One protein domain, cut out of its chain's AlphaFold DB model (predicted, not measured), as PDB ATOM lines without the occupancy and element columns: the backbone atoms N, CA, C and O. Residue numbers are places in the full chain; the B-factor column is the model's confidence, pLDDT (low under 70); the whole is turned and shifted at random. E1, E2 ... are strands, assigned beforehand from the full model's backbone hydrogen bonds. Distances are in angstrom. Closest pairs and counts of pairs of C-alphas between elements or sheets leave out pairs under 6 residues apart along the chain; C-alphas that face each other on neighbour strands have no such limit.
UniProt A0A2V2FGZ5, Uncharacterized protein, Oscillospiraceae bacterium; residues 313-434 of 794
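AT A GLANCE: This is residues 313 to 434 of the 794 residues of an uncharacterized protein of Oscillospiraceae bacterium (UniProt A0A2V2FGZ5). With little regular structure, the chain winds in stacked turns: parallel sheets E2 E4 E6 E8 and E3 E5 E7 make two sides, short pairings, from E1 to residues 384 to 385, a third. Strands E1 to E8, in order, hold 32 of 122 printed residues: all strand, no named helix. It is compact, radius of gyration of the C-alphas 13.1 A, spans 38 by 33 by 31 A.

IN THESE COORDINATES: Find E2 at residues 351 to 353, E4 at 375 to 378, E6 at 398 to 402 and E8 at 422 to 426, 13.1 A long, ending at C-alpha 426 (-30.131, 55.498, -2.556). E3 is 366 to 369, E5 390 to 392, E7 416 to 418; E1, 319 to 323, begins at C-alpha 319 (-31.474, 33.800, 10.514).

HOW THE PARTS SIT: Look at N 378 of E4 and O 401 of E6, within hydrogen-bond range at 2.8 A; N 392 of E5 and O 417 of E7 are too, at 2.8 A.

THE WHOLE: The printed part has no cut; link E1 to E2 is long; pLDDT is under 70 in 23 residues, among them 428 to 434.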
ATOM      1  N   ILE A 313     -37.248  30.894  12.442       94.94
ATOM      2  CA  ILE A 313     -35.990  31.584  12.747       94.94
ATOM      3  C   ILE A 313     -35.038  30.663  13.513       94.94
ATOM      4  O   ILE A 313     -35.430  29.956  14.444       94.94
ATOM      5  N   GLU A 314     -33.762  30.691  13.135       96.56
ATOM      6  CA  GLU A 314     -32.663  30.073  13.877       96.56
ATOM      7  C   GLU A 314     -32.262  30.938  15.088       96.56
ATOM      8  O   GLU A 314     -31.881  32.100  14.946       96.56
ATOM      9  N   LYS A 315     -32.315  30.359  16.295       95.31
ATOM     10  CA  LYS A 315     -32.113  31.047  17.584       95.31
ATOM     11  C   LYS A 315     -30.741  31.692  17.738       95.31
ATOM     12  O   LYS A 315     -30.641  32.766  18.320       95.31
ATOM     13  N   GLU A 316     -29.689  31.008  17.294       95.06
ATOM     14  CA  GLU A 316     -28.308  31.443  17.535       95.06
ATOM     15  C   GLU A 316     -27.935  32.662  16.689       95.06
ATOM     16  O   GLU A 316     -27.262  33.574  17.167       95.06
ATOM     17  N   THR A 317     -28.395  32.686  15.440       95.56
ATOM     18  CA  THR A 317     -27.982  33.670  14.434       95.56
ATOM     19  C   THR A 317     -29.040  34.741  14.181       95.56
ATOM     20  O   THR A 317     -28.705  35.806  13.669       95.56
ATOM     21  N   GLY A 318     -30.311  34.487  14.514       95.62
ATOM     22  CA  GLY A 318     -31.431  35.317  14.067       95.62
ATOM     23  C   GLY A 318     -31.676  35.205  12.558       95.62
ATOM     24  O   GLY A 318     -32.155  36.163  11.947       95.62
ATOM     25  N   ARG A 319     -31.291  34.077  11.944       95.69
ATOM     26  CA  ARG A 319     -31.474  33.800  10.514       95.69
ATOM     27  C   ARG A 319     -32.882  33.297  10.233       95.69
ATOM     28  O   ARG A 319     -33.292  32.275  10.779       95.69
ATOM     29  N   VAL A 320     -33.603  33.994   9.360       94.00
ATOM     30  CA  VAL A 320     -34.906  33.545   8.854       94.00
ATOM     31  C   VAL A 320     -34.673  32.432   7.842       94.00
ATOM     32  O   VAL A 320     -33.950  32.615   6.865       94.00
ATOM     33  N   ILE A 321     -35.286  31.281   8.088       91.75
ATOM     34  CA  ILE A 321     -35.276  30.117   7.195       91.75
ATOM     35  C   ILE A 321     -36.487  30.156   6.262       91.75
ATOM     36  O   ILE A 321     -36.375  29.812   5.091       91.75
ATOM     37  N   PHE A 322     -37.627  30.612   6.780       90.31
ATOM     38  CA  PHE A 322     -38.869  30.790   6.039       90.31
ATOM     39  C   PHE A 322     -39.642  31.983   6.604       90.31
ATOM     40  O   PHE A 322     -39.750  32.134   7.823       90.31
ATOM     41  N   CYS A 323     -40.173  32.821   5.723       87.56
ATOM     42  CA  CYS A 323     -41.044  33.940   6.042       87.56
ATOM     43  C   CYS A 323     -42.445  33.630   5.511       87.56
ATOM     44  O   CYS A 323     -42.624  33.475   4.305       87.56
ATOM     45  N   GLY A 324     -43.425  33.512   6.409       80.31
ATOM     46  CA  GLY A 324     -44.792  33.165   6.029       80.31
ATOM     47  C   GLY A 324     -45.515  34.237   5.211       80.31
ATOM     48  O   GLY A 324     -45.035  35.358   5.034       80.31
ATOM     49  N   ASN A 325     -46.736  33.906   4.782       72.94
ATOM     50  CA  ASN A 325     -47.422  34.605   3.686       72.94
ATOM     51  C   ASN A 325     -47.812  36.080   3.923       72.94
ATOM     52  O   ASN A 325     -48.367  36.749   3.056       72.94
ATOM     53  N   GLN A 326     -47.582  36.590   5.131       72.56
ATOM     54  CA  GLN A 326     -47.865  37.976   5.507       72.56
ATOM     55  C   GLN A 326     -46.638  38.890   5.345       72.56
ATOM     56  O   GLN A 326     -46.738  40.083   5.622       72.56
ATOM     57  N   LEU A 327     -45.472  38.335   4.970       79.12
ATOM     58  CA  LEU A 327     -44.181  39.030   4.827       79.12
ATOM     59  C   LEU A 327     -43.848  40.019   5.958       79.12
ATOM     60  O   LEU A 327     -43.233  41.064   5.744       79.12
ATOM     61  N   THR A 328     -44.249  39.694   7.186       84.12
ATOM     62  CA  THR A 328     -43.935  40.505   8.363       84.12
ATOM     63  C   THR A 328     -42.645  39.981   8.980       84.12
ATOM     64  O   THR A 328     -42.657  38.942   9.628       84.12
ATOM     65  N   ILE A 329     -41.535  40.686   8.755       89.12
ATOM     66  CA  ILE A 329     -40.210  40.302   9.259       89.12
ATOM     67  C   ILE A 329     -40.037  40.850  10.694       89.12
ATOM     68  O   ILE A 329     -40.127  42.066  10.873       89.12
ATOM     69  N   PRO A 330     -39.751  40.010  11.709       90.88
ATOM     70  CA  PRO A 330     -39.570  40.474  13.087       90.88
ATOM     71  C   PRO A 330     -38.317  41.318  13.335       90.88
ATOM     72  O   PRO A 330     -37.253  41.058  12.780       90.88
ATOM     73  N   ASP A 331     -38.392  42.239  14.302       90.62
ATOM     74  CA  ASP A 331     -37.253  43.060  14.763       90.62
ATOM     75  C   ASP A 331     -36.093  42.229  15.362       90.62
ATOM     76  O   ASP A 331     -34.952  42.698  15.493       90.62
ATOM     77  N   SER A 332     -36.370  40.985  15.765       91.50
ATOM     78  CA  SER A 332     -35.375  40.037  16.276       91.50
ATOM     79  C   SER A 332     -34.446  39.498  15.180       91.50
ATOM     80  O   SER A 332     -33.336  39.057  15.489       91.50
ATOM     81  N   VAL A 333     -34.860  39.579  13.911       94.69
ATOM     82  CA  VAL A 333     -34.129  39.041  12.760       94.69
ATOM     83  C   VAL A 333     -32.819  39.792  12.538       94.69
ATOM     84  O   VAL A 333     -32.727  41.011  12.708       94.69
ATOM     85  N   ARG A 334     -31.781  39.047  12.155       96.88
ATOM     86  CA  ARG A 334     -30.457  39.575  11.787       96.88
ATOM     87  C   ARG A 334     -30.059  39.214  10.363       96.88
ATOM     88  O   ARG A 334     -29.401  40.015   9.702       96.88
ATOM     89  N   ILE A 335     -30.472  38.037   9.893       97.31
ATOM     90  CA  ILE A 335     -30.096  37.506   8.582       97.31
ATOM     91  C   ILE A 335     -31.362  37.073   7.839       97.31
ATOM     92  O   ILE A 335     -32.137  36.265   8.354       97.31
ATOM     93  N   LEU A 336     -31.559  37.578   6.623       95.12
ATOM     94  CA  LEU A 336     -32.529  37.011   5.687       95.12
ATOM     95  C   LEU A 336     -31.843  35.874   4.932       95.12
ATOM     96  O   LEU A 336     -30.929  36.122   4.148       95.12
ATOM     97  N   GLY A 337     -32.228  34.633   5.236       94.44
ATOM     98  CA  GLY A 337     -31.570  33.443   4.706       94.44
ATOM     99  C   GLY A 337     -31.904  33.155   3.241       94.44
ATOM    100  O   GLY A 337     -32.913  33.625   2.710       94.44
ATOM    101  N   LYS A 338     -31.073  32.331   2.591       91.12
ATOM    102  CA  LYS A 338     -31.263  31.893   1.200       91.12
ATOM    103  C   LYS A 338     -32.682  31.371   0.951       91.12
ATOM    104  O   LYS A 338     -33.079  30.353   1.518       91.12
ATOM    105  N   GLY A 339     -33.416  32.017   0.043       87.19
ATOM    106  CA  GLY A 339     -34.776  31.625  -0.340       87.19
ATOM    107  C   GLY A 339     -35.808  31.682   0.780       87.19
ATOM    108  O   GLY A 339     -36.809  30.979   0.679       87.19
ATOM    109  N   CYS A 340     -35.566  32.448   1.850       88.50
ATOM    110  CA  CYS A 340     -36.493  32.515   2.978       88.50
ATOM    111  C   CYS A 340     -37.813  33.220   2.636       88.50
ATOM    112  O   CYS A 340     -38.823  32.949   3.279       88.50
ATOM    113  N   ILE A 341     -37.809  34.089   1.624       85.94
ATOM    114  CA  ILE A 341     -38.988  34.705   1.020       85.94
ATOM    115  C   ILE A 341     -39.064  34.178  -0.416       85.94
ATOM    116  O   ILE A 341     -38.273  34.572  -1.277       85.94
ATOM    117  N   SER A 342     -39.963  33.228  -0.668       75.25
ATOM    118  CA  SER A 342     -40.108  32.607  -1.989       75.25
ATOM    119  C   SER A 342     -41.220  33.247  -2.813       75.25
ATOM    120  O   SER A 342     -42.097  33.927  -2.287       75.25
ATOM    121  N   GLU A 343     -41.215  32.955  -4.114       64.75
ATOM    122  CA  GLU A 343     -42.339  33.213  -5.011       64.75
ATOM    123  C   GLU A 343     -43.647  32.788  -4.326       64.75
ATOM    124  O   GLU A 343     -43.711  31.712  -3.727       64.75
ATOM    125  N   GLU A 344     -44.677  33.633  -4.434       65.12
ATOM    126  CA  GLU A 344     -46.063  33.326  -4.036       65.12
ATOM    127  C   GLU A 344     -46.370  33.364  -2.523       65.12
ATOM    128  O   GLU A 344     -47.511  33.142  -2.124       65.12
ATOM    129  N   THR A 345     -45.415  33.747  -1.665       59.88
ATOM    130  CA  THR A 345     -45.686  34.002  -0.233       59.88
ATOM    131  C   THR A 345     -46.331  35.371   0.016       59.88
ATOM    132  O   THR A 345     -46.344  35.844   1.144       59.88
ATOM    133  N   ALA A 346     -46.756  36.115  -1.007       58.34
ATOM    134  CA  ALA A 346     -47.081  37.531  -0.819       58.34
ATOM    135  C   ALA A 346     -48.093  38.077  -1.818       58.34
ATOM    136  O   ALA A 346     -47.993  39.226  -2.251       58.34
ATOM    137  N   ASP A 347     -49.089  37.264  -2.159       63.41
ATOM    138  CA  ASP A 347     -50.153  37.629  -3.098       63.41
ATOM    139  C   ASP A 347     -50.946  38.889  -2.675       63.41
ATOM    140  O   ASP A 347     -51.746  39.390  -3.453       63.41
ATOM    141  N   GLU A 348     -50.713  39.472  -1.495       69.12
ATOM    142  CA  GLU A 348     -51.340  40.733  -1.065       69.12
ATOM    143  C   GLU A 348     -50.345  41.850  -0.700       69.12
ATOM    144  O   GLU A 348     -50.751  42.997  -0.502       69.12
ATOM    145  N   VAL A 349     -49.043  41.560  -0.602       75.81
ATOM    146  CA  VAL A 349     -48.063  42.521  -0.077       75.81
ATOM    147  C   VAL A 349     -47.384  43.256  -1.224       75.81
ATOM    148  O   VAL A 349     -46.632  42.667  -1.990       75.81
ATOM    149  N   GLU A 350     -47.601  44.570  -1.315       81.88
ATOM    150  CA  GLU A 350     -46.928  45.407  -2.321       81.88
ATOM    151  C   GLU A 350     -45.591  45.988  -1.850       81.88
ATOM    152  O   GLU A 350     -44.757  46.384  -2.668       81.88
ATOM    153  N   LYS A 351     -45.393  46.075  -0.533       83.88
ATOM    154  CA  LYS A 351     -44.242  46.739   0.080       83.88
ATOM    155  C   LYS A 351     -43.646  45.880   1.178       83.88
ATOM    156  O   LYS A 351     -44.362  45.492   2.097       83.88
ATOM    157  N   VAL A 352     -42.338  45.664   1.125       87.38
ATOM    158  CA  VAL A 352     -41.602  44.942   2.165       87.38
ATOM    159  C   VAL A 352     -40.653  45.889   2.881       87.38
ATOM    160  O   VAL A 352     -39.780  46.497   2.262       87.38
ATOM    161  N   GLN A 353     -40.828  45.990   4.195       88.69
ATOM    162  CA  GLN A 353     -39.951  46.736   5.090       88.69
ATOM    163  C   GLN A 353     -38.977  45.767   5.756       88.69
ATOM    164  O   GLN A 353     -39.402  44.891   6.510       88.69
ATOM    165  N   ILE A 354     -37.681  45.914   5.485       91.62
ATOM    166  CA  ILE A 354     -36.653  45.152   6.195       91.62
ATOM    167  C   ILE A 354     -36.359  45.864   7.530       91.62
ATOM    168  O   ILE A 354     -36.020  47.049   7.518       91.62
ATOM    169  N   PRO A 355     -36.467  45.184   8.690       91.19
ATOM    170  CA  PRO A 355     -36.244  45.813   9.988       91.19
ATOM    171  C   PRO A 355     -34.805  46.321  10.170       91.19
ATOM    172  O   PRO A 355     -33.867  45.649   9.734       91.19
ATOM    173  N   PRO A 356     -34.581  47.410  10.934       89.25
ATOM    174  CA  PRO A 356     -33.238  47.925  11.246       89.25
ATOM    175  C   PRO A 356     -32.328  46.939  12.000       89.25
ATOM    176  O   PRO A 356     -31.148  47.199  12.204       89.25
ATOM    177  N   GLY A 357     -32.862  45.816  12.486       91.06
ATOM    178  CA  GLY A 357     -32.056  44.748  13.075       91.06
ATOM    179  C   GLY A 357     -31.255  43.944  12.045       91.06
ATOM    180  O   GLY A 357     -30.260  43.319  12.413       91.06
ATOM    181  N   VAL A 358     -31.665  43.947  10.775       96.25
ATOM    182  CA  VAL A 358     -31.076  43.105   9.728       96.25
ATOM    183  C   VAL A 358     -29.722  43.658   9.289       96.25
ATOM    184  O   VAL A 358     -29.584  44.846   8.997       96.25
ATOM    185  N   THR A 359     -28.725  42.774   9.225       96.69
ATOM    186  CA  THR A 359     -27.352  43.098   8.806       96.69
ATOM    187  C   THR A 359     -26.944  42.417   7.506       96.69
ATOM    188  O   THR A 359     -26.032  42.902   6.831       96.69
ATOM    189  N   THR A 360     -27.594  41.300   7.168       97.69
ATOM    190  CA  THR A 360     -27.214  40.430   6.050       97.69
ATOM    191  C   THR A 360     -28.439  39.955   5.277       97.69
ATOM    192  O   THR A 360     -29.411  39.492   5.876       97.69
ATOM    193  N   ILE A 361     -28.366  40.032   3.949       96.56
ATOM    194  CA  ILE A 361     -29.340  39.449   3.023       96.56
ATOM    195  C   ILE A 361     -28.595  38.434   2.146       96.56
ATOM    196  O   ILE A 361     -27.721  38.811   1.365       96.56
ATOM    197  N   GLU A 362     -28.896  37.148   2.324       95.75
ATOM    198  CA  GLU A 362     -28.240  36.051   1.605       95.75
ATOM    199  C   GLU A 362     -28.767  35.889   0.170       95.75
ATOM    200  O   GLU A 362     -29.793  36.458  -0.217       95.75
ATOM    201  N   LYS A 363     -28.062  35.072  -0.618       92.50
ATOM    202  CA  LYS A 363     -28.382  34.766  -2.012       92.50
ATOM    203  C   LYS A 363     -29.832  34.333  -2.170       92.50
ATOM    204  O   LYS A 363     -30.293  33.414  -1.496       92.50
ATOM    205  N   GLU A 364     -30.538  34.955  -3.106       90.12
ATOM    206  CA  GLU A 364     -31.933  34.665  -3.430       90.12
ATOM    207  C   GLU A 364     -32.848  34.687  -2.192       90.12
ATOM    208  O   GLU A 364     -33.802  33.914  -2.134       90.12
ATOM    209  N   ALA A 365     -32.553  35.515  -1.176       91.19
ATOM    210  CA  ALA A 365     -33.412  35.691  -0.002       91.19
ATOM    211  C   ALA A 365     -34.837  36.082  -0.402       91.19
ATOM    212  O   ALA A 365     -35.778  35.561   0.188       91.19
ATOM    213  N   PHE A 366     -34.966  36.921  -1.434       87.56
ATOM    214  CA  PHE A 366     -36.200  37.193  -2.165       87.56
ATOM    215  C   PHE A 366     -36.117  36.484  -3.521       87.56
ATOM    216  O   PHE A 366     -35.600  37.034  -4.497       87.56
ATOM    217  N   CYS A 367     -36.560  35.230  -3.573       75.94
ATOM    218  CA  CYS A 367     -36.511  34.426  -4.791       75.94
ATOM    219  C   CYS A 367     -37.791  34.632  -5.603       75.94
ATOM    220  O   CYS A 367     -38.866  34.266  -5.135       75.94
ATOM    221  N   GLY A 368     -37.643  35.219  -6.795       66.44
ATOM    222  CA  GLY A 368     -38.691  35.434  -7.793       66.44
ATOM    223  C   GLY A 368     -39.816  36.363  -7.350       66.44
ATOM    224  O   GLY A 368     -40.981  36.084  -7.621       66.44
ATOM    225  N   SER A 369     -39.445  37.442  -6.649       56.91
ATOM    226  CA  SER A 369     -40.279  38.484  -6.049       56.91
ATOM    227  C   SER A 369     -41.705  38.469  -6.589       56.91
ATOM    228  O   SER A 369     -42.010  39.119  -7.587       56.91
ATOM    229  N   THR A 370     -42.538  37.658  -5.927       58.97
ATOM    230  CA  THR A 370     -43.938  37.922  -5.587       58.97
ATOM    231  C   THR A 370     -44.591  38.899  -6.555       58.97
ATOM    232  O   THR A 370     -44.337  40.097  -6.436       58.97
ATOM    233  N   GLY A 371     -45.430  38.422  -7.479       58.41
ATOM    234  CA  GLY A 371     -46.007  39.256  -8.546       58.41
ATOM    235  C   GLY A 371     -46.634  40.582  -8.080       58.41
ATOM    236  O   GLY A 371     -46.808  41.483  -8.892       58.41
ATOM    237  N   ASN A 372     -46.907  40.728  -6.778       70.06
ATOM    238  CA  ASN A 372     -47.413  41.946  -6.161       70.06
ATOM    239  C   ASN A 372     -46.386  42.826  -5.415       70.06
ATOM    240  O   ASN A 372     -46.669  44.015  -5.285       70.06
ATOM    241  N   VAL A 373     -45.209  42.348  -4.968       79.56
ATOM    242  CA  VAL A 373     -44.221  43.222  -4.284       79.56
ATOM    243  C   VAL A 373     -43.575  44.164  -5.291       79.56
ATOM    244  O   VAL A 373     -42.693  43.802  -6.070       79.56
ATOM    245  N   LYS A 374     -43.976  45.426  -5.212       80.06
ATOM    246  CA  LYS A 374     -43.468  46.529  -6.030       80.06
ATOM    247  C   LYS A 374     -42.314  47.251  -5.359       80.06
ATOM    248  O   LYS A 374     -41.506  47.872  -6.044       80.06
ATOM    249  N   THR A 375     -42.237  47.221  -4.029       85.00
ATOM    250  CA  THR A 375     -41.262  48.023  -3.288       85.00
ATOM    251  C   THR A 375     -40.588  47.257  -2.159       85.00
ATOM    252  O   THR A 375     -41.261  46.651  -1.330       85.00
ATOM    253  N   ILE A 376     -39.260  47.350  -2.077       88.81
ATOM    254  CA  ILE A 376     -38.464  46.820  -0.961       88.81
ATOM    255  C   ILE A 376     -37.672  47.964  -0.333       88.81
ATOM    256  O   ILE A 376     -37.039  48.741  -1.043       88.81
ATOM    257  N   TYR A 377     -37.698  48.061   0.992       90.38
ATOM    258  CA  TYR A 377     -36.947  49.049   1.759       90.38
ATOM    259  C   TYR A 377     -35.831  48.356   2.536       90.38
ATOM    260  O   TYR A 377     -36.095  47.452   3.330       90.38
ATOM    261  N   ILE A 378     -34.590  48.779   2.297       92.94
ATOM    262  CA  ILE A 378     -33.378  48.211   2.884       92.94
ATOM    263  C   ILE A 378     -32.745  49.242   3.834       92.94
ATOM    264  O   ILE A 378     -32.320  50.305   3.362       92.94
ATOM    265  N   PRO A 379     -32.653  48.954   5.147       92.19
ATOM    266  CA  PRO A 379     -32.103  49.887   6.123       92.19
ATOM    267  C   PRO A 379     -30.583  50.016   6.016       92.19
ATOM    268  O   PRO A 379     -29.896  49.124   5.510       92.19
ATOM    269  N   GLU A 380     -30.032  51.109   6.552       91.12
ATOM    270  CA  GLU A 380     -28.581  51.380   6.524       91.12
ATOM    271  C   GLU A 380     -27.754  50.341   7.301       91.12
ATOM    272  O   GLU A 380     -26.540  50.230   7.131       91.12
ATOM    273  N   THR A 381     -28.419  49.555   8.149       93.06
ATOM    274  CA  THR A 381     -27.825  48.474   8.937       93.06
ATOM    275  C   THR A 381     -27.437  47.261   8.099       93.06
ATOM    276  O   THR A 381     -26.611  46.460   8.546       93.06
ATOM    277  N   VAL A 382     -27.977  47.122   6.883       95.94
ATOM    278  CA  VAL A 382     -27.625  46.037   5.963       95.94
ATOM    279  C   VAL A 382     -26.254  46.306   5.349       95.94
ATOM    280  O   VAL A 382     -26.078  47.125   4.447       95.94
ATOM    281  N   THR A 383     -25.257  45.570   5.831       93.81
ATOM    282  CA  THR A 383     -23.853  45.728   5.425       93.81
ATOM    283  C   THR A 383     -23.403  44.672   4.424       93.81
ATOM    284  O   THR A 383     -22.438  44.908   3.698       93.81
ATOM    285  N   ILE A 384     -24.104  43.536   4.360       96.06
ATOM    286  CA  ILE A 384     -23.810  42.422   3.455       96.06
ATOM    287  C   ILE A 384     -25.068  42.094   2.656       96.06
ATOM    288  O   ILE A 384     -26.113  41.794   3.237       96.06
ATOM    289  N   VAL A 385     -24.949  42.112   1.332       95.88
ATOM    290  CA  VAL A 385     -25.979  41.619   0.412       95.88
ATOM    291  C   VAL A 385     -25.290  40.747  -0.622       95.88
ATOM    292  O   VAL A 385     -24.383  41.206  -1.315       95.88
ATOM    293  N   GLU A 386     -25.672  39.477  -0.673       95.81
ATOM    294  CA  GLU A 386     -25.045  38.490  -1.551       95.81
ATOM    295  C   GLU A 386     -25.549  38.583  -3.000       95.81
ATOM    296  O   GLU A 386     -26.532  39.259  -3.308       95.81
ATOM    297  N   GLU A 387     -24.858  37.881  -3.900       93.44
ATOM    298  CA  GLU A 387     -25.248  37.733  -5.303       93.44
ATOM    299  C   GLU A 387     -26.703  37.246  -5.405       93.44
ATOM    300  O   GLU A 387     -27.084  36.270  -4.758       93.44
ATOM    301  N   TYR A 388     -27.508  37.908  -6.234       90.75
ATOM    302  CA  TYR A 388     -28.912  37.591  -6.477       90.75
ATOM    303  C   TYR A 388     -29.786  37.581  -5.220       90.75
ATOM    304  O   TYR A 388     -30.776  36.862  -5.175       90.75
ATOM    305  N   ALA A 389     -29.442  38.339  -4.176       91.75
ATOM    306  CA  ALA A 389     -30.248  38.443  -2.961       91.75
ATOM    307  C   ALA A 389     -31.719  38.807  -3.236       91.75
ATOM    308  O   ALA A 389     -32.614  38.295  -2.558       91.75
ATOM    309  N   ILE A 390     -31.961  39.659  -4.237       89.94
ATOM    310  CA  ILE A 390     -33.298  40.047  -4.691       89.94
ATOM    311  C   ILE A 390     -33.460  39.711  -6.170       89.94
ATOM    312  O   ILE A 390     -32.786  40.291  -7.015       89.94
ATOM    313  N   VAL A 391     -34.377  38.802  -6.493       85.69
ATOM    314  CA  VAL A 391     -34.657  38.396  -7.877       85.69
ATOM    315  C   VAL A 391     -36.105  38.712  -8.204       85.69
ATOM    316  O   VAL A 391     -36.990  37.988  -7.767       85.69
ATOM    317  N   PHE A 392     -36.356  39.765  -8.976       79.19
ATOM    318  CA  PHE A 392     -37.690  40.136  -9.439       79.19
ATOM    319  C   PHE A 392     -38.182  39.246 -10.587       79.19
ATOM    320  O   PHE A 392     -37.427  38.926 -11.509       79.19
ATOM    321  N   GLY A 393     -39.457  38.848 -10.526       70.38
ATOM    322  CA  GLY A 393     -40.123  38.102 -11.594       70.38
ATOM    323  C   GLY A 393     -40.408  38.953 -12.839       70.38
ATOM    324  O   GLY A 393     -40.031  40.120 -12.920       70.38
ATOM    325  N   VAL A 394     -41.082  38.354 -13.824       60.22
ATOM    326  CA  VAL A 394     -41.553  39.062 -15.028       60.22
ATOM    327  C   VAL A 394     -42.806  39.867 -14.666       60.22
ATOM    328  O   VAL A 394     -43.808  39.268 -14.277       60.22
ATOM    329  N   GLY A 395     -42.776  41.198 -14.780       60.66
ATOM    330  CA  GLY A 395     -43.904  42.046 -14.372       60.66
ATOM    331  C   GLY A 395     -43.596  43.547 -14.304       60.66
ATOM    332  O   GLY A 395     -42.583  43.996 -14.837       60.66
ATOM    333  N   ASP A 396     -44.509  44.309 -13.687       57.06
ATOM    334  CA  ASP A 396     -44.453  45.771 -13.503       57.06
ATOM    335  C   ASP A 396     -43.124  46.268 -12.892       57.06
ATOM    336  O   ASP A 396     -42.394  45.534 -12.233       57.06
ATOM    337  N   SER A 397     -42.825  47.562 -13.048       72.19
ATOM    338  CA  SER A 397     -41.599  48.184 -12.527       72.19
ATOM    339  C   SER A 397     -41.438  48.006 -11.008       72.19
ATOM    340  O   SER A 397     -42.269  48.491 -10.234       72.19
ATOM    341  N   HIS A 398     -40.329  47.404 -10.575       80.00
ATOM    342  CA  HIS A 398     -39.991  47.251  -9.158       80.00
ATOM    343  C   HIS A 398     -39.071  48.382  -8.669       80.00
ATOM    344  O   HIS A 398     -38.245  48.904  -9.419       80.00
ATOM    345  N   THR A 399     -39.183  48.772  -7.398       85.69
ATOM    346  CA  THR A 399     -38.327  49.796  -6.778       85.69
ATOM    347  C   THR A 399     -37.695  49.286  -5.488       85.69
ATOM    348  O   THR A 399     -38.382  48.771  -4.607       85.69
ATOM    349  N   VAL A 400     -36.388  49.479  -5.334       89.00
ATOM    350  CA  VAL A 400     -35.665  49.202  -4.091       89.00
ATOM    351  C   VAL A 400     -35.191  50.519  -3.491       89.00
ATOM    352  O   VAL A 400     -34.378  51.224  -4.088       89.00
ATOM    353  N   TYR A 401     -35.702  50.869  -2.314       89.44
ATOM    354  CA  TYR A 401     -35.239  52.018  -1.542       89.44
ATOM    355  C   TYR A 401     -34.161  51.576  -0.562       89.44
ATOM    356  O   TYR A 401     -34.407  50.740   0.303       89.44
ATOM    357  N   CYS A 402     -32.978  52.162  -0.683       90.06
ATOM    358  CA  CYS A 402     -31.866  51.931   0.221       90.06
ATOM    359  C   CYS A 402     -31.652  53.183   1.073       90.06
ATOM    360  O   CYS A 402     -31.446  54.280   0.540       90.06
ATOM    361  N   GLU A 403     -31.642  53.022   2.397       88.50
ATOM    362  CA  GLU A 403     -31.327  54.130   3.309       88.50
ATOM    363  C   GLU A 403     -29.864  54.567   3.190       88.50
ATOM    364  O   GLU A 403     -29.552  55.748   3.353       88.50
ATOM    365  N   ALA A 404     -28.972  53.627   2.859       85.44
ATOM    366  CA  ALA A 404     -27.568  53.915   2.608       85.44
ATOM    367  C   ALA A 404     -27.423  54.980   1.499       85.44
ATOM    368  O   ALA A 404     -28.132  54.919   0.492       85.44
ATOM    369  N   PRO A 405     -26.510  55.957   1.643       80.81
ATOM    370  CA  PRO A 405     -26.359  57.050   0.678       80.81
ATOM    371  C   PRO A 405     -25.830  56.588  -0.688       80.81
ATOM    372  O   PRO A 405     -26.063  57.256  -1.694       80.81
ATOM    373  N   GLU A 406     -25.121  55.462  -0.719       87.06
ATOM    374  CA  GLU A 406     -24.585  54.791  -1.902       87.06
ATOM    375  C   GLU A 406     -24.404  53.293  -1.608       87.06
ATOM    376  O   GLU A 406     -24.547  52.873  -0.455       87.06
ATOM    377  N   LYS A 407     -24.089  52.491  -2.637       89.62
ATOM    378  CA  LYS A 407     -23.864  51.041  -2.503       89.62
ATOM    379  C   LYS A 407     -22.731  50.747  -1.511       89.62
ATOM    380  O   LYS A 407     -21.600  51.137  -1.796       89.62
ATOM    381  N   PRO A 408     -22.985  50.026  -0.402       90.19
ATOM    382  CA  PRO A 408     -21.928  49.634   0.527       90.19
ATOM    383  C   PRO A 408     -20.920  48.655  -0.100       90.19
ATOM    384  O   PRO A 408     -21.290  47.794  -0.897       90.19
ATOM    385  N   ASP A 409     -19.653  48.722   0.330       86.94
ATOM    386  CA  ASP A 409     -18.558  47.857  -0.160       86.94
ATOM    387  C   ASP A 409     -18.804  46.348   0.052       86.94
ATOM    388  O   ASP A 409     -18.197  45.519  -0.621       86.94
ATOM    389  N   GLY A 410     -19.674  45.976   0.999       86.69
ATOM    390  CA  GLY A 410     -20.019  44.582   1.304       86.69
ATOM    391  C   GLY A 410     -21.134  43.987   0.441       86.69
ATOM    392  O   GLY A 410     -21.500  42.832   0.649       86.69
ATOM    393  N   TRP A 411     -21.702  44.763  -0.485       94.62
ATOM    394  CA  TRP A 411     -22.762  44.302  -1.379       94.62
ATOM    395  C   TRP A 411     -22.172  43.784  -2.689       94.62
ATOM    396  O   TRP A 411     -21.365  44.467  -3.332       94.62
ATOM    397  N   ASP A 412     -22.625  42.603  -3.103       95.25
ATOM    398  CA  ASP A 412     -22.275  42.013  -4.392       95.25
ATOM    399  C   ASP A 412     -22.684  42.935  -5.556       95.25
ATOM    400  O   ASP A 412     -23.599  43.751  -5.446       95.25
ATOM    401  N   GLU A 413     -21.998  42.838  -6.693       88.94
ATOM    402  CA  GLU A 413     -22.324  43.631  -7.886       88.94
ATOM    403  C   GLU A 413     -23.651  43.203  -8.527       88.94
ATOM    404  O   GLU A 413     -24.349  44.030  -9.109       88.94
ATOM    405  N   LYS A 414     -24.026  41.926  -8.396       90.25
ATOM    406  CA  LYS A 414     -25.269  41.354  -8.926       90.25
ATOM    407  C   LYS A 414     -26.282  41.053  -7.828       90.25
ATOM    408  O   LYS A 414     -27.017  40.076  -7.903       90.25
ATOM    409  N   TRP A 415     -26.311  41.864  -6.777       90.50
ATOM    410  CA  TRP A 415     -27.198  41.656  -5.631       90.50
ATOM    411  C   TRP A 415     -28.699  41.703  -5.971       90.50
ATOM    412  O   TRP A 415     -29.512  41.126  -5.250       90.50
ATOM    413  N   VAL A 416     -29.062  42.365  -7.072       87.75
ATOM    414  CA  VAL A 416     -30.431  42.450  -7.589       87.75
ATOM    415  C   VAL A 416     -30.483  42.045  -9.064       87.75
ATOM    416  O   VAL A 416     -29.633  42.447  -9.861       87.75
ATOM    417  N   GLU A 417     -31.489  41.253  -9.429       85.56
ATOM    418  CA  GLU A 417     -31.779  40.801 -10.794       85.56
ATOM    419  C   GLU A 417     -33.287  40.916 -11.076       85.56
ATOM    420  O   GLU A 417     -34.092  40.871 -10.150       85.56
ATOM    421  N   GLY A 418     -33.694  41.093 -12.338       72.88
ATOM    422  CA  GLY A 418     -35.113  41.152 -12.697       72.88
ATOM    423  C   GLY A 418     -35.386  41.297 -14.191       72.88
ATOM    424  O   GLY A 418     -34.655  41.992 -14.900       72.88
ATOM    425  N   VAL A 419     -36.466  40.669 -14.664       61.09
ATOM    426  CA  VAL A 419     -36.931  40.715 -16.061       61.09
ATOM    427  C   VAL A 419     -38.072  41.738 -16.160       61.09
ATOM    428  O   VAL A 419     -39.236  41.397 -16.016       61.09
ATOM    429  N   GLY A 420     -37.745  43.018 -16.346       61.00
ATOM    430  CA  GLY A 420     -38.747  44.106 -16.347       61.00
ATOM    431  C   GLY A 420     -38.204  45.493 -15.988       61.00
ATOM    432  O   GLY A 420     -38.904  46.492 -16.122       61.00
ATOM    433  N   GLY A 421     -36.930  45.567 -15.590       66.06
ATOM    434  CA  GLY A 421     -36.315  46.794 -15.096       66.06
ATOM    435  C   GLY A 421     -36.692  47.050 -13.638       66.06
ATOM    436  O   GLY A 421     -37.852  46.985 -13.240       66.06
ATOM    437  N   PHE A 422     -35.688  47.341 -12.821       79.06
ATOM    438  CA  PHE A 422     -35.863  47.746 -11.434       79.06
ATOM    439  C   PHE A 422     -35.126  49.064 -11.215       79.06
ATOM    440  O   PHE A 422     -34.108  49.339 -11.853       79.06
ATOM    441  N   ASP A 423     -35.646  49.876 -10.307       83.56
ATOM    442  CA  ASP A 423     -35.047  51.151  -9.935       83.56
ATOM    443  C   ASP A 423     -34.505  51.080  -8.506       83.56
ATOM    444  O   ASP A 423     -35.229  50.729  -7.574       83.56
ATOM    445  N   VAL A 424     -33.224  51.405  -8.325       86.75
ATOM    446  CA  VAL A 424     -32.578  51.432  -7.007       86.75
ATOM    447  C   VAL A 424     -32.367  52.876  -6.587       86.75
ATOM    448  O   VAL A 424     -31.668  53.648  -7.244       86.75
ATOM    449  N   GLN A 425     -32.938  53.229  -5.445       84.94
ATOM    450  CA  GLN A 425     -32.997  54.587  -4.941       84.94
ATOM    451  C   GLN A 425     -32.222  54.703  -3.627       84.94
ATOM    452  O   GLN A 425     -32.693  54.270  -2.578       84.94
ATOM    453  N   TRP A 426     -31.042  55.321  -3.691       84.75
ATOM    454  CA  TRP A 426     -30.131  55.498  -2.556       84.75
ATOM    455  C   TRP A 426     -30.431  56.753  -1.730       84.75
ATOM    456  O   TRP A 426     -30.965  57.742  -2.239       84.75
ATOM    457  N   GLY A 427     -30.048  56.725  -0.452       76.69
ATOM    458  CA  GLY A 427     -30.223  57.821   0.501       76.69
ATOM    459  C   GLY A 427     -31.688  58.123   0.813       76.69
ATOM    460  O   GLY A 427     -32.014  59.243   1.214       76.69
ATOM    461  N   LYS A 428     -32.581  57.155   0.581       66.75
ATOM    462  CA  LYS A 428     -34.016  57.282   0.831       66.75
ATOM    463  C   LYS A 428     -34.405  56.328   1.949       66.75
ATOM    464  O   LYS A 428     -34.419  55.120   1.756       66.75
ATOM    465  N   SER A 429     -34.749  56.886   3.105       53.75
ATOM    466  CA  SER A 429     -35.425  56.164   4.180       53.75
ATOM    467  C   SER A 429     -36.896  56.539   4.227       53.75
ATOM    468  O   SER A 429     -37.288  57.639   3.825       53.75
ATOM    469  N   GLU A 430     -37.720  55.663   4.794       44.75
ATOM    470  CA  GLU A 430     -39.082  56.010   5.207       44.75
ATOM    471  C   GLU A 430     -39.116  56.974   6.417       44.75
ATOM    472  O   GLU A 430     -40.110  57.060   7.133       44.75
ATOM    473  N   PHE A 431     -38.129  57.869   6.568       39.91
ATOM    474  CA  PHE A 431     -38.346  59.152   7.251       39.91
ATOM    475  C   PHE A 431     -39.249  60.105   6.429       39.91
ATOM    476  O   PHE A 431     -39.037  61.311   6.361       39.91
ATOM    477  N   PHE A 432     -40.331  59.556   5.874       34.62
ATOM    478  CA  PHE A 432     -41.662  60.147   5.915       34.62
ATOM    479  C   PHE A 432     -42.480  59.346   6.944       34.62
ATOM    480  O   PHE A 432     -43.248  58.454   6.607       34.62
ATOM    481  N   SER A 433     -42.267  59.659   8.223       26.75
ATOM    482  CA  SER A 433     -43.026  59.147   9.372       26.75
ATOM    483  C   SER A 433     -44.547  59.091   9.102       26.75
ATOM    484  O   SER A 433     -45.101  60.094   8.641       26.75
ATOM    485  N   PRO A 434     -45.277  58.019   9.485       30.17
ATOM    486  CA  PRO A 434     -46.743  58.028   9.503       30.17
ATOM    487  C   PRO A 434     -47.316  58.952  10.591       30.17
ATOM    488  O   PRO A 434     -48.519  59.208  10.623       30.17
TER     489      PRO A 434